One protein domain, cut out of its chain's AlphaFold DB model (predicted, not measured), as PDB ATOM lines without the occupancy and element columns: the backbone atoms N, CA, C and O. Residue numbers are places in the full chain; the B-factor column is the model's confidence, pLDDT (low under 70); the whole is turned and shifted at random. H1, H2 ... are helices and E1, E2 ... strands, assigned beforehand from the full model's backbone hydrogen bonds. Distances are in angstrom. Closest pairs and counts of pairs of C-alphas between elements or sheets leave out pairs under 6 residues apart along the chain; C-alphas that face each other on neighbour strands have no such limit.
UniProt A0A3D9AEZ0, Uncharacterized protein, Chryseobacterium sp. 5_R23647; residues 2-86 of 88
ATOM      1  N   GLY A   2     -62.781  34.958 -28.270       51.12
ATOM      2  CA  GLY A   2     -61.838  35.259 -27.171       51.12
ATOM      3  C   GLY A   2     -60.826  36.389 -27.434       51.12
ATOM      4  O   GLY A   2     -60.407  37.067 -26.500       51.12
ATOM      5  N   ASN A   3     -60.479  36.651 -28.700       60.75
ATOM      6  CA  ASN A   3     -59.475  37.666 -29.047       60.75
ATOM      7  C   ASN A   3     -59.951  39.101 -28.763       60.75
ATOM      8  O   ASN A   3     -59.152  39.935 -28.356       60.75
ATOM      9  N   THR A   4     -61.248  39.389 -28.905       66.44
ATOM     10  CA  THR A   4     -61.811  40.734 -28.703       66.44
ATOM     11  C   THR A   4     -61.780  41.170 -27.239       66.44
ATOM     12  O   THR A   4     -61.455  42.320 -26.953       66.44
ATOM     13  N   THR A   5     -62.050  40.255 -26.304       75.25
ATOM     14  CA  THR A   5     -62.026  40.553 -24.862       75.25
ATOM     15  C   THR A   5     -60.607  40.822 -24.371       75.25
ATOM     16  O   THR A   5     -60.377  41.794 -23.658       75.25
ATOM     17  N   ILE A   6     -59.630  40.015 -24.802       78.12
ATOM     18  CA  ILE A   6     -58.214  40.219 -24.458       78.12
ATOM     19  C   ILE A   6     -57.709  41.537 -25.057       78.12
ATOM     20  O   ILE A   6     -57.054  42.315 -24.366       78.12
ATOM     21  N   SER A   7     -58.058  41.841 -26.311       77.62
ATOM     22  CA  SER A   7     -57.714  43.125 -26.933       77.62
ATOM     23  C   SER A   7     -58.328  44.318 -26.199       77.62
ATOM     24  O   SER A   7     -57.642  45.322 -26.013       77.62
ATOM     25  N   PHE A   8     -59.578  44.214 -25.734       81.31
ATOM     26  CA  PHE A   8     -60.217  45.265 -24.940       81.31
ATOM     27  C   PHE A   8     -59.535  45.458 -23.579       81.31
ATOM     28  O   PHE A   8     -59.260  46.590 -23.189       81.31
ATOM     29  N   LEU A   9     -59.195  44.369 -22.883       81.62
ATOM     30  CA  LEU A   9     -58.470  44.428 -21.610       81.62
ATOM     31  C   LEU A   9     -57.081  45.052 -21.778       81.62
ATOM     32  O   LEU A   9     -56.699  45.912 -20.989       81.62
ATOM     33  N   LEU A  10     -56.351  44.696 -22.838       79.44
ATOM     34  CA  LEU A  10     -55.063  45.315 -23.170       79.44
ATOM     35  C   LEU A  10     -55.211  46.799 -23.529       79.44
ATOM     36  O   LEU A  10     -54.368  47.609 -23.145       79.44
ATOM     37  N   TYR A  11     -56.279  47.177 -24.235       82.25
ATOM     38  CA  TYR A  11     -56.576  48.576 -24.541       82.25
ATOM     39  C   TYR A  11     -56.876  49.380 -23.268       82.25
ATOM     40  O   TYR A  11     -56.267  50.426 -23.041       82.25
ATOM     41  N   ALA A  12     -57.752  48.869 -22.401       81.88
ATOM     42  CA  ALA A  12     -58.063  49.490 -21.118       81.88
ATOM     43  C   ALA A  12     -56.819  49.586 -20.220       81.88
ATOM     44  O   ALA A  12     -56.589  50.629 -19.611       81.88
ATOM     45  N   ASN A  13     -55.964  48.554 -20.219       81.25
ATOM     46  CA  ASN A  13     -54.679  48.572 -19.521       81.25
ATOM     47  C   ASN A  13     -53.812  49.755 -19.964       81.25
ATOM     48  O   ASN A  13     -53.266  50.461 -19.126       81.25
ATOM     49  N   ARG A  14     -53.707  49.989 -21.279       79.94
ATOM     50  CA  ARG A  14     -52.880  51.067 -21.843       79.94
ATOM     51  C   ARG A  14     -53.462  52.463 -21.645       79.94
ATOM     52  O   ARG A  14     -52.704  53.424 -21.588       79.94
ATOM     53  N   LYS A  15     -54.791  52.589 -21.575       81.25
ATOM     54  CA  LYS A  15     -55.469  53.885 -21.409       81.25
ATOM     55  C   LYS A  15     -55.236  54.490 -20.023       81.25
ATOM     56  O   LYS A  15     -55.208  55.708 -19.890       81.25
ATOM     57  N   PHE A  16     -55.064  53.645 -19.010       78.31
ATOM     58  CA  PHE A  16     -54.880  54.062 -17.625       78.31
ATOM     59  C   PHE A  16     -53.512  53.595 -17.127       78.31
ATOM     60  O   PHE A  16     -53.371  52.498 -16.587       78.31
ATOM     61  N   VAL A  17     -52.499  54.433 -17.354       79.12
ATOM     62  CA  VAL A  17     -51.121  54.210 -16.900       79.12
ATOM     63  C   VAL A  17     -51.051  54.427 -15.393       79.12
ATOM     64  O   VAL A  17     -51.469  55.474 -14.902       79.12
ATOM     65  N   LYS A  18     -50.526  53.440 -14.667       81.62
ATOM     66  CA  LYS A  18     -50.266  53.533 -13.226       81.62
ATOM     67  C   LYS A  18     -48.850  54.006 -12.934       81.62
ATOM     68  O   LYS A  18     -48.682  54.915 -12.134       81.62
ATOM     69  N   ASN A  19     -47.859  53.406 -13.592       80.31
ATOM     70  CA  ASN A  19     -46.445  53.703 -13.379       80.31
ATOM     71  C   ASN A  19     -45.703  53.802 -14.710       80.31
ATOM     72  O   ASN A  19     -46.017  53.090 -15.666       80.31
ATOM     73  N   GLU A  20     -44.668  54.634 -14.738       82.31
ATOM     74  CA  GLU A  20     -43.674  54.671 -15.806       82.31
ATOM     75  C   GLU A  20     -42.311  54.351 -15.200       82.31
ATOM     76  O   GLU A  20     -41.936  54.900 -14.164       82.31
ATOM     77  N   PHE A  21     -41.568  53.446 -15.823       83.88
ATOM     78  CA  PHE A  21     -40.238  53.077 -15.359       83.88
ATOM     79  C   PHE A  21     -39.328  52.753 -16.534       83.88
ATOM     80  O   PHE A  21     -39.757  52.532 -17.668       83.88
ATOM     81  N   ILE A  22     -38.036  52.753 -16.252       83.69
ATOM     82  CA  ILE A  22     -36.999  52.577 -17.252       83.69
ATOM     83  C   ILE A  22     -36.338  51.221 -17.019       83.69
ATOM     84  O   ILE A  22     -35.934  50.917 -15.900       83.69
ATOM     85  N   LYS A  23     -36.224  50.412 -18.075       85.44
ATOM     86  CA  LYS A  23     -35.411  49.191 -18.063       85.44
ATOM     87  C   LYS A  23     -34.232  49.345 -19.006       85.44
ATOM     88  O   LYS A  23     -34.389  49.805 -20.138       85.44
ATOM     89  N   SER A  24     -33.079  48.894 -18.540       86.00
ATOM     90  CA  SER A  24     -31.849  48.857 -19.318       86.00
ATOM     91  C   SER A  24     -31.518  47.417 -19.688       86.00
ATOM     92  O   SER A  24     -31.615  46.510 -18.857       86.00
ATOM     93  N   TYR A  25     -31.150  47.224 -20.947       86.06
ATOM     94  CA  TYR A  25     -30.749  45.945 -21.508       86.06
ATOM     95  C   TYR A  25     -29.332  46.077 -22.046       86.06
ATOM     96  O   TYR A  25     -28.989  47.087 -22.657       86.06
ATOM     97  N   GLU A  26     -28.531  45.049 -21.828       86.62
ATOM     98  CA  GLU A  26     -27.185  44.927 -22.363       86.62
ATOM     99  C   GLU A  26     -27.218  44.041 -23.608       86.62
ATOM    100  O   GLU A  26     -27.801  42.950 -23.604       86.62
ATOM    101  N   THR A  27     -26.626  44.520 -24.697       84.00
ATOM    102  CA  THR A  27     -26.556  43.787 -25.961       84.00
ATOM    103  C   THR A  27     -25.605  42.593 -25.836       84.00
ATOM    104  O   THR A  27     -24.397  42.733 -25.653       84.00
ATOM    105  N   PHE A  28     -26.152  41.382 -25.929       71.94
ATOM    106  CA  PHE A  28     -25.392  40.157 -25.677       71.94
ATOM    107  C   PHE A  28     -24.899  39.500 -26.968       71.94
ATOM    108  O   PHE A  28     -23.810  38.932 -27.020       71.94
ATOM    109  N   THR A  29     -25.703  39.539 -28.030       72.62
ATOM    110  CA  THR A  29     -25.353  38.891 -29.298       72.62
ATOM    111  C   THR A  29     -25.833  39.717 -30.475       72.62
ATOM    112  O   THR A  29     -27.035  39.936 -30.640       72.62
ATOM    113  N   ILE A  30     -24.873  40.129 -31.302       67.94
ATOM    114  CA  ILE A  30     -25.079  40.740 -32.611       67.94
ATOM    115  C   ILE A  30     -24.350  39.866 -33.632       67.94
ATOM    116  O   ILE A  30     -23.123  39.853 -33.693       67.94
ATOM    117  N   SER A  31     -25.109  39.086 -34.398       62.59
ATOM    118  CA  SER A  31     -24.594  38.253 -35.492       62.59
ATOM    119  C   SER A  31     -25.005  38.888 -36.820       62.59
ATOM    120  O   SER A  31     -26.196  38.978 -37.124       62.59
ATOM    121  N   ASP A  32     -24.016  39.373 -37.578       60.59
ATOM    122  CA  ASP A  32     -24.108  39.836 -38.974       60.59
ATOM    123  C   ASP A  32     -25.335  40.700 -39.325       60.59
ATOM    124  O   ASP A  32     -25.936  40.538 -40.388       60.59
ATOM    125  N   ASN A  33     -25.751  41.604 -38.428       60.56
ATOM    126  CA  ASN A  33     -26.973  42.422 -38.545       60.56
ATOM    127  C   ASN A  33     -28.296  41.633 -38.687       60.56
ATOM    128  O   ASN A  33     -29.343  42.228 -38.951       60.56
ATOM    129  N   LYS A  34     -28.274  40.305 -38.535       60.53
ATOM    130  CA  LYS A  34     -29.445  39.426 -38.698       60.53
ATOM    131  C   LYS A  34     -30.065  39.007 -37.376       60.53
ATOM    132  O   LYS A  34     -31.263  38.735 -37.341       60.53
ATOM    133  N   TYR A  35     -29.257  38.941 -36.323       68.56
ATOM    134  CA  TYR A  35     -29.711  38.519 -35.008       68.56
ATOM    135  C   TYR A  35     -29.210  39.492 -33.956       68.56
ATOM    136  O   TYR A  35     -28.008  39.617 -33.737       68.56
ATOM    137  N   PHE A  36     -30.164  40.157 -33.315       80.88
ATOM    138  CA  PHE A  36     -29.961  40.988 -32.141       80.88
ATOM    139  C   PHE A  36     -30.698  40.360 -30.956       80.88
ATOM    140  O   PHE A  36     -31.889  40.038 -31.051       80.88
ATOM    141  N   THR A  37     -29.996  40.181 -29.839       84.81
ATOM    142  CA  THR A  37     -30.591  39.826 -28.547       84.81
ATOM    143  C   THR A  37     -29.894  40.590 -27.430       84.81
ATOM    144  O   THR A  37     -28.662  40.647 -27.380       84.81
ATOM    145  N   ALA A  38     -30.685  41.163 -26.528       85.62
ATOM    146  CA  ALA A  38     -30.195  41.848 -25.343       85.62
ATOM    147  C   ALA A  38     -30.871  41.309 -24.080       85.62
ATOM    148  O   ALA A  38     -32.041  40.920 -24.109       85.62
ATOM    149  N   GLN A  39     -30.123  41.288 -22.981       87.88
ATOM    150  CA  GLN A  39     -30.569  40.799 -21.679       87.88
ATOM    151  C   GLN A  39     -30.787  41.977 -20.735       87.88
ATOM    152  O   GLN A  39     -29.992  42.912 -20.699       87.88
ATOM    153  N   ASN A  40     -31.866  41.946 -19.961       86.25
ATOM    154  CA  ASN A  40     -32.122  42.961 -18.951       86.25
ATOM    155  C   ASN A  40     -31.072  42.874 -17.834       86.25
ATOM    156  O   ASN A  40     -30.856  41.814 -17.243       86.25
ATOM    157  N   ILE A  41     -30.469  44.016 -17.510       84.69
ATOM    158  CA  ILE A  41     -29.367  44.125 -16.542       84.69
ATOM    159  C   ILE A  41     -29.827  43.764 -15.115       84.69
ATOM    160  O   ILE A  41     -29.054  43.248 -14.312       84.69
ATOM    161  N   GLN A  42     -31.099  44.005 -14.794       82.94
ATOM    162  CA  GLN A  42     -31.691  43.740 -13.478       82.94
ATOM    163  C   GLN A  42     -32.438  42.400 -13.411       82.94
ATOM    164  O   GLN A  42     -32.637  41.862 -12.322       82.94
ATOM    165  N   SER A  43     -32.867  41.845 -14.549       79.75
ATOM    166  CA  SER A  43     -33.655  40.610 -14.597       79.75
ATOM    167  C   SER A  43     -33.155  39.669 -15.687       79.75
ATOM    168  O   SER A  43     -33.531  39.773 -16.846       79.75
ATOM    169  N   LYS A  44     -32.339  38.681 -15.310       72.06
ATOM    170  CA  LYS A  44     -31.680  37.769 -16.265       72.06
ATOM    171  C   LYS A  44     -32.631  36.984 -17.179       72.06
ATOM    172  O   LYS A  44     -32.198  36.520 -18.229       72.06
ATOM    173  N   ASN A  45     -33.899  36.841 -16.800       77.00
ATOM    174  CA  ASN A  45     -34.901  36.106 -17.579       77.00
ATOM    175  C   ASN A  45     -35.670  36.993 -18.571       77.00
ATOM    176  O   ASN A  45     -36.514  36.490 -19.307       77.00
ATOM    177  N   ASP A  46     -35.410  38.299 -18.575       80.19
ATOM    178  CA  ASP A  46     -36.062  39.269 -19.446       80.19
ATOM    179  C   ASP A  46     -35.118  39.601 -20.608       80.19
ATOM    180  O   ASP A  46     -34.011  40.110 -20.410       80.19
ATOM    181  N   PHE A  47     -35.534  39.254 -21.825       82.75
ATOM    182  CA  PHE A  47     -34.743  39.407 -23.040       82.75
ATOM    183  C   PHE A  47     -35.551  40.117 -24.119       82.75
ATOM    184  O   PHE A  47     -36.760  39.932 -24.249       82.75
ATOM    185  N   ILE A  48     -34.856  40.903 -24.935       84.31
ATOM    186  CA  ILE A  48     -35.434  41.577 -26.093       84.31
ATOM    187  C   ILE A  48     -34.713  41.120 -27.358       84.31
ATOM    188  O   ILE A  48     -33.485  41.080 -27.415       84.31
ATOM    189  N   ASN A  49     -35.491  40.747 -28.372       86.69
ATOM    190  CA  ASN A  49     -34.985  40.355 -29.684       86.69
ATOM    191  C   ASN A  49     -35.053  41.533 -30.672       86.69
ATOM    192  O   ASN A  49     -35.616  42.587 -30.382       86.69
ATOM    193  N   GLN A  50     -34.523  41.335 -31.876       84.06
ATOM    194  CA  GLN A  50     -34.478  42.358 -32.927       84.06
ATOM    195  C   GLN A  50     -35.848  42.935 -33.305       84.06
ATOM    196  O   GLN A  50     -35.986  44.136 -33.528       84.06
ATOM    197  N   LYS A  51     -36.869  42.080 -33.395       83.19
ATOM    198  CA  LYS A  51     -38.215  42.480 -33.810       83.19
ATOM    199  C   LYS A  51     -38.863  43.377 -32.760       83.19
ATOM    200  O   LYS A  51     -39.468  44.388 -33.108       83.19
ATOM    201  N   ASP A  52     -38.730  43.003 -31.493       82.94
ATOM    202  CA  ASP A  52     -39.217  43.797 -30.371       82.94
ATOM    203  C   ASP A  52     -38.415  45.094 -30.230       82.94
ATOM    204  O   ASP A  52     -39.007  46.154 -30.052       82.94
ATOM    205  N   TYR A  53     -37.094  45.043 -30.426       83.06
ATOM    206  CA  TYR A  53     -36.245  46.231 -30.460       83.06
ATOM    207  C   TYR A  53     -36.756  47.256 -31.481       83.06
ATOM    208  O   TYR A  53     -37.110  48.358 -31.077       83.06
ATOM    209  N   TYR A  54     -36.913  46.892 -32.761       83.19
ATOM    210  CA  TYR A  54     -37.408  47.822 -33.794       83.19
ATOM    211  C   TYR A  54     -38.809  48.354 -33.511       83.19
ATOM    212  O   TYR A  54     -39.120  49.506 -33.811       83.19
ATOM    213  N   LYS A  55     -39.665  47.520 -32.921       81.56
ATOM    214  CA  LYS A  55     -41.029  47.906 -32.573       81.56
ATOM    215  C   LYS A  55     -41.073  48.984 -31.490       81.56
ATOM    216  O   LYS A  55     -42.007  49.777 -31.495       81.56
ATOM    217  N   TYR A  56     -40.118  48.994 -30.560       77.81
ATOM    218  CA  TYR A  56     -40.161  49.875 -29.390       77.81
ATOM    219  C   TYR A  56     -39.125  51.004 -29.422       77.81
ATOM    220  O   TYR A  56     -39.371  52.062 -28.853       77.81
ATOM    221  N   SER A  57     -37.985  50.823 -30.096       76.44
ATOM    222  CA  SER A  57     -36.962  51.869 -30.231       76.44
ATOM    223  C   SER A  57     -37.330  52.917 -31.285       76.44
ATOM    224  O   SER A  57     -36.867  54.055 -31.198       76.44
ATOM    225  N   GLY A  58     -38.157  52.543 -32.269       69.75
ATOM    226  CA  GLY A  58     -38.423  53.339 -33.470       69.75
ATOM    227  C   GLY A  58     -37.287  53.281 -34.501       69.75
ATOM    228  O   GLY A  58     -37.410  53.851 -35.587       69.75
ATOM    229  N   GLU A  59     -36.190  52.579 -34.198       72.44
ATOM    230  CA  GLU A  59     -35.088  52.377 -35.132       72.44
ATOM    231  C   GLU A  59     -35.400  51.258 -36.123       72.44
ATOM    232  O   GLU A  59     -36.022  50.249 -35.794       72.44
ATOM    233  N   LYS A  60     -34.939  51.430 -37.364       68.75
ATOM    234  CA  LYS A  60     -35.154  50.456 -38.445       68.75
ATOM    235  C   LYS A  60     -33.966  49.525 -38.659       68.75
ATOM    236  O   LYS A  60     -34.032  48.670 -39.540       68.75
ATOM    237  N   ASN A  61     -32.878  49.718 -37.915       69.69
ATOM    238  CA  ASN A  61     -31.669  48.944 -38.123       69.69
ATOM    239  C   ASN A  61     -30.828  48.796 -36.848       69.69
ATOM    240  O   ASN A  61     -30.475  49.785 -36.222       69.69
ATOM    241  N   ALA A  62     -30.479  47.557 -36.505       70.56
ATOM    242  CA  ALA A  62     -29.634  47.207 -35.368       70.56
ATOM    243  C   ALA A  62     -28.135  47.276 -35.709       70.56
ATOM    244  O   ALA A  62     -27.311  47.059 -34.828       70.56
ATOM    245  N   SER A  63     -27.768  47.594 -36.960       69.56
ATOM    246  CA  SER A  63     -26.371  47.669 -37.424       69.56
ATOM    247  C   SER A  63     -25.469  48.615 -36.633       69.56
ATOM    248  O   SER A  63     -24.252  48.472 -36.692       69.56
ATOM    249  N   ASN A  64     -26.042  49.603 -35.944       71.81
ATOM    250  CA  ASN A  64     -25.268  50.580 -35.182       71.81
ATOM    251  C   ASN A  64     -24.954  50.110 -33.756       71.81
ATOM    252  O   ASN A  64     -24.115  50.725 -33.099       71.81
ATOM    253  N   LEU A  65     -25.608  49.040 -33.292       77.06
ATOM    254  CA  LEU A  65     -25.425  48.515 -31.948       77.06
ATOM    255  C   LEU A  65     -24.122  47.721 -31.867       77.06
ATOM    256  O   LEU A  65     -23.767  46.968 -32.778       77.06
ATOM    257  N   LYS A  66     -23.418  47.861 -30.749       80.50
ATOM    258  CA  LYS A  66     -22.223  47.068 -30.424       80.50
ATOM    259  C   LYS A  66     -22.551  46.074 -29.324       80.50
ATOM    260  O   LYS A  66     -23.461  46.321 -28.547       80.50
ATOM    261  N   ASN A  67     -21.820  44.962 -29.235       82.06
ATOM    262  CA  ASN A  67     -21.930  44.053 -28.086       82.06
ATOM    263  C   ASN A  67     -21.480  44.774 -26.798       82.06
ATOM    264  O   ASN A  67     -20.472  45.484 -26.822       82.06
ATOM    265  N   GLY A  68     -22.208  44.579 -25.696       80.00
ATOM    266  CA  GLY A  68     -21.986  45.251 -24.407       80.00
ATOM    267  C   GLY A  68     -22.545  46.678 -24.321       80.00
ATOM    268  O   GLY A  68     -22.342  47.371 -23.328       80.00
ATOM    269  N   GLU A  69     -23.239  47.147 -25.356       85.44
ATOM    270  CA  GLU A  69     -23.919  48.437 -25.339       85.44
ATOM    271  C   GLU A  69     -25.172  48.379 -24.459       85.44
ATOM    272  O   GLU A  69     -25.909  47.391 -24.445       85.44
ATOM    273  N   ILE A  70     -25.424  49.460 -23.721       86.81
ATOM    274  CA  ILE A  70     -26.603  49.575 -22.866       86.81
ATOM    275  C   ILE A  70     -27.680  50.334 -23.624       86.81
ATOM    276  O   ILE A  70     -27.590  51.544 -23.829       86.81
ATOM    277  N   ILE A  71     -28.745  49.628 -23.978       85.81
ATOM    278  CA  ILE A  71     -29.954  50.232 -24.525       85.81
ATOM    279  C   ILE A  71     -30.995  50.389 -23.426       85.81
ATOM    280  O   ILE A  71     -31.104  49.578 -22.508       85.81
ATOM    281  N   THR A  72     -31.777  51.457 -23.513       85.06
ATOM    282  CA  THR A  72     -32.707  51.834 -22.455       85.06
ATOM    283  C   THR A  72     -34.099  52.027 -23.029       85.06
ATOM    284  O   THR A  72     -34.293  52.808 -23.959       85.06
ATOM    285  N   PHE A  73     -35.076  51.332 -22.452       83.62
ATOM    286  CA  PHE A  73     -36.475  51.418 -22.844       83.62
ATOM    287  C   PHE A  73     -37.322  51.999 -21.726       83.62
ATOM    288  O   PHE A  73     -37.161  51.650 -20.554       83.62
ATOM    289  N   LYS A  74     -38.274  52.851 -22.110       83.06
ATOM    290  CA  LYS A  74     -39.356  53.284 -21.230       83.06
ATOM    291  C   LYS A  74     -40.488  52.270 -21.307       83.06
ATOM    292  O   LYS A  74     -40.984  51.945 -22.387       83.06
ATOM    293  N   LEU A  75     -40.873  51.756 -20.150       83.31
ATOM    294  CA  LEU A  75     -42.024  50.888 -19.996       83.31
ATOM    295  C   LEU A  75     -43.081  51.590 -19.163       83.31
ATOM    296  O   LEU A  75     -42.792  52.426 -18.304       83.31
ATOM    297  N   LYS A  76     -44.317  51.187 -19.417       84.25
ATOM    298  CA  LYS A  76     -45.479  51.602 -18.653       84.25
ATOM    299  C   LYS A  76     -46.134  50.389 -18.038       84.25
ATOM    300  O   LYS A  76     -46.248  49.334 -18.666       84.25
ATOM    301  N   GLU A  77     -46.574  50.553 -16.809       82.62
ATOM    302  CA  GLU A  77     -47.466  49.628 -16.140       82.62
ATOM    303  C   GLU A  77     -48.887  50.158 -16.282       82.62
ATOM    304  O   GLU A  77     -49.186  51.285 -15.877       82.62
ATOM    305  N   GLY A  78     -49.759  49.368 -16.898       82.88
ATOM    306  CA  GLY A  78     -51.161  49.734 -17.038       82.88
ATOM    307  C   GLY A  78     -52.016  49.347 -15.833       82.88
ATOM    308  O   GLY A  78     -51.543  48.770 -14.853       82.88
ATOM    309  N   LEU A  79     -53.316  49.631 -15.930       81.75
ATOM    310  CA  LEU A  79     -54.310  49.431 -14.869       81.75
ATOM    311  C   LEU A  79     -54.269  48.049 -14.196       81.75
ATOM    312  O   LEU A  79     -54.461  47.955 -12.979       81.75
ATOM    313  N   PHE A  80     -54.016  46.997 -14.976       81.31
ATOM    314  CA  PHE A  80     -54.041  45.601 -14.539       81.31
ATOM    315  C   PHE A  80     -52.656  45.058 -14.153       81.31
ATOM    316  O   PHE A  80     -52.486  43.845 -14.070       81.31
ATOM    317  N   GLY A  81     -51.655  45.923 -13.956       76.44
ATOM    318  CA  GLY A  81     -50.285  45.503 -13.626       76.44
ATOM    319  C   GLY A  81     -49.533  44.878 -14.804       76.44
ATOM    320  O   GLY A  81     -48.439  44.341 -14.650       76.44
ATOM    321  N   ILE A  82     -50.114  44.929 -16.008       79.00
ATOM    322  CA  ILE A  82     -49.472  44.423 -17.218       79.00
ATOM    323  C   ILE A  82     -48.519  45.503 -17.717       79.00
ATOM    324  O   ILE A  82     -48.943  46.608 -18.078       79.00
ATOM    325  N   THR A  83     -47.236  45.155 -17.748       78.94
ATOM    326  CA  THR A  83     -46.177  46.016 -18.266       78.94
ATOM    327  C   THR A  83     -46.125  45.942 -19.787       78.94
ATOM    328  O   THR A  83     -46.351  44.894 -20.397       78.94
ATOM    329  N   TYR A  84     -45.865  47.073 -20.427       76.56
ATOM    330  CA  TYR A  84     -45.679  47.145 -21.867       76.56
ATOM    331  C   TYR A  84     -44.667  48.230 -22.212       76.56
ATOM    332  O   TYR A  84     -44.546  49.243 -21.527       76.56
ATOM    333  N   PHE A  85     -43.936  48.006 -23.294       79.56
ATOM    334  CA  PHE A  85     -43.051  49.010 -23.859       79.56
ATOM    335  C   PHE A  85     -43.872  50.120 -24.508       79.56
ATOM    336  O   PHE A  85     -44.851  49.854 -25.217       79.56
ATOM    337  N   GLU A  86     -43.467  51.360 -24.272       69.38
ATOM    338  CA  GLU A  86     -43.974  52.487 -25.038       69.38
ATOM    339  C   GLU A  86     -43.271  52.494 -26.399       69.38
ATOM    340  O   GLU A  86     -42.044  52.527 -26.466       69.38
TER     341      GLU A  86
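Overview. This is residues 2 to 86 of the 88 residues of an uncharacterized protein of Chryseobacterium sp. 5_R23647 (UniProt A0A3D9AEZ0). Five strands form one sheet curled like part of a barrel, with the short helix H2 packed between E2 and the other end of the curl, E4 and E5. E1 and E4 run side by side along the length, and residues 2 to 8 of H1 stick out at one end. You have 85 printed residues, running H1 E1 E2 E3 H2 E4 E5; the sheet's order is E3 - E2 - E1 - E4 - E5, all antiparallel, and the class is mixed, helices and strands. The whole is elongated, 40 by 25 by 21 A, and only just loose, close to compact, with a radius of gyration of the C-alphas of 14.5 A.

Arrangement. Start with H1, residues 2 to 15, which is on the sheet through residues 10 to 15; its closest C-alphas to E4, residues 70 to 78, are those of Asn 13 and Gly 78, 4.5 A apart. Next, E1, residues 17 to 31, is antiparallel to E4 at 148 degrees, with N 21 and O 75 at 2.9 A, and bends by 61 degrees at residue 28. E1, E2, residues 35 to 40, and E3, residues 47 to 49, form a meander, each strand the antiparallel neighbour of the one before; look at N 37 and O 29, 3.1 A, and N 48 and O 38, 2.9 A. H2, residues 50 to 57, is on the sheet at a height of 5.4 A, over none of the strands; its closest C-alphas to E2 are those of Gln 50 and Phe 36, 4.8 A apart. E4 and E5, residues 83 to 85, are a hairpin, with N 84 and O 76 at 2.9 A. In H1 and H2, which are apart, every O i to N i+4 pair is within hydrogen-bond range.

Along the chain. Find C-alpha 2 at (-61.838, 35.259, -27.171); H1 runs 20.5 A from there to C-alpha 15. E1 spans 36.1 A, E2 16.8 A and E4 25.2 A; E5 ends at C-alpha 85, (-43.051, 49.010, -23.859).

Size, cuts and confidence. The farthest C-alphas, those of Gly 2 and Lys 66, are 41.5 A apart. The printed part has no cut; the link from H2 to E4 is long, 12 residues. Model confidence is under 70 at residues 2 to 4, 30 to 35, 58, 60 to 61, 63 and 86.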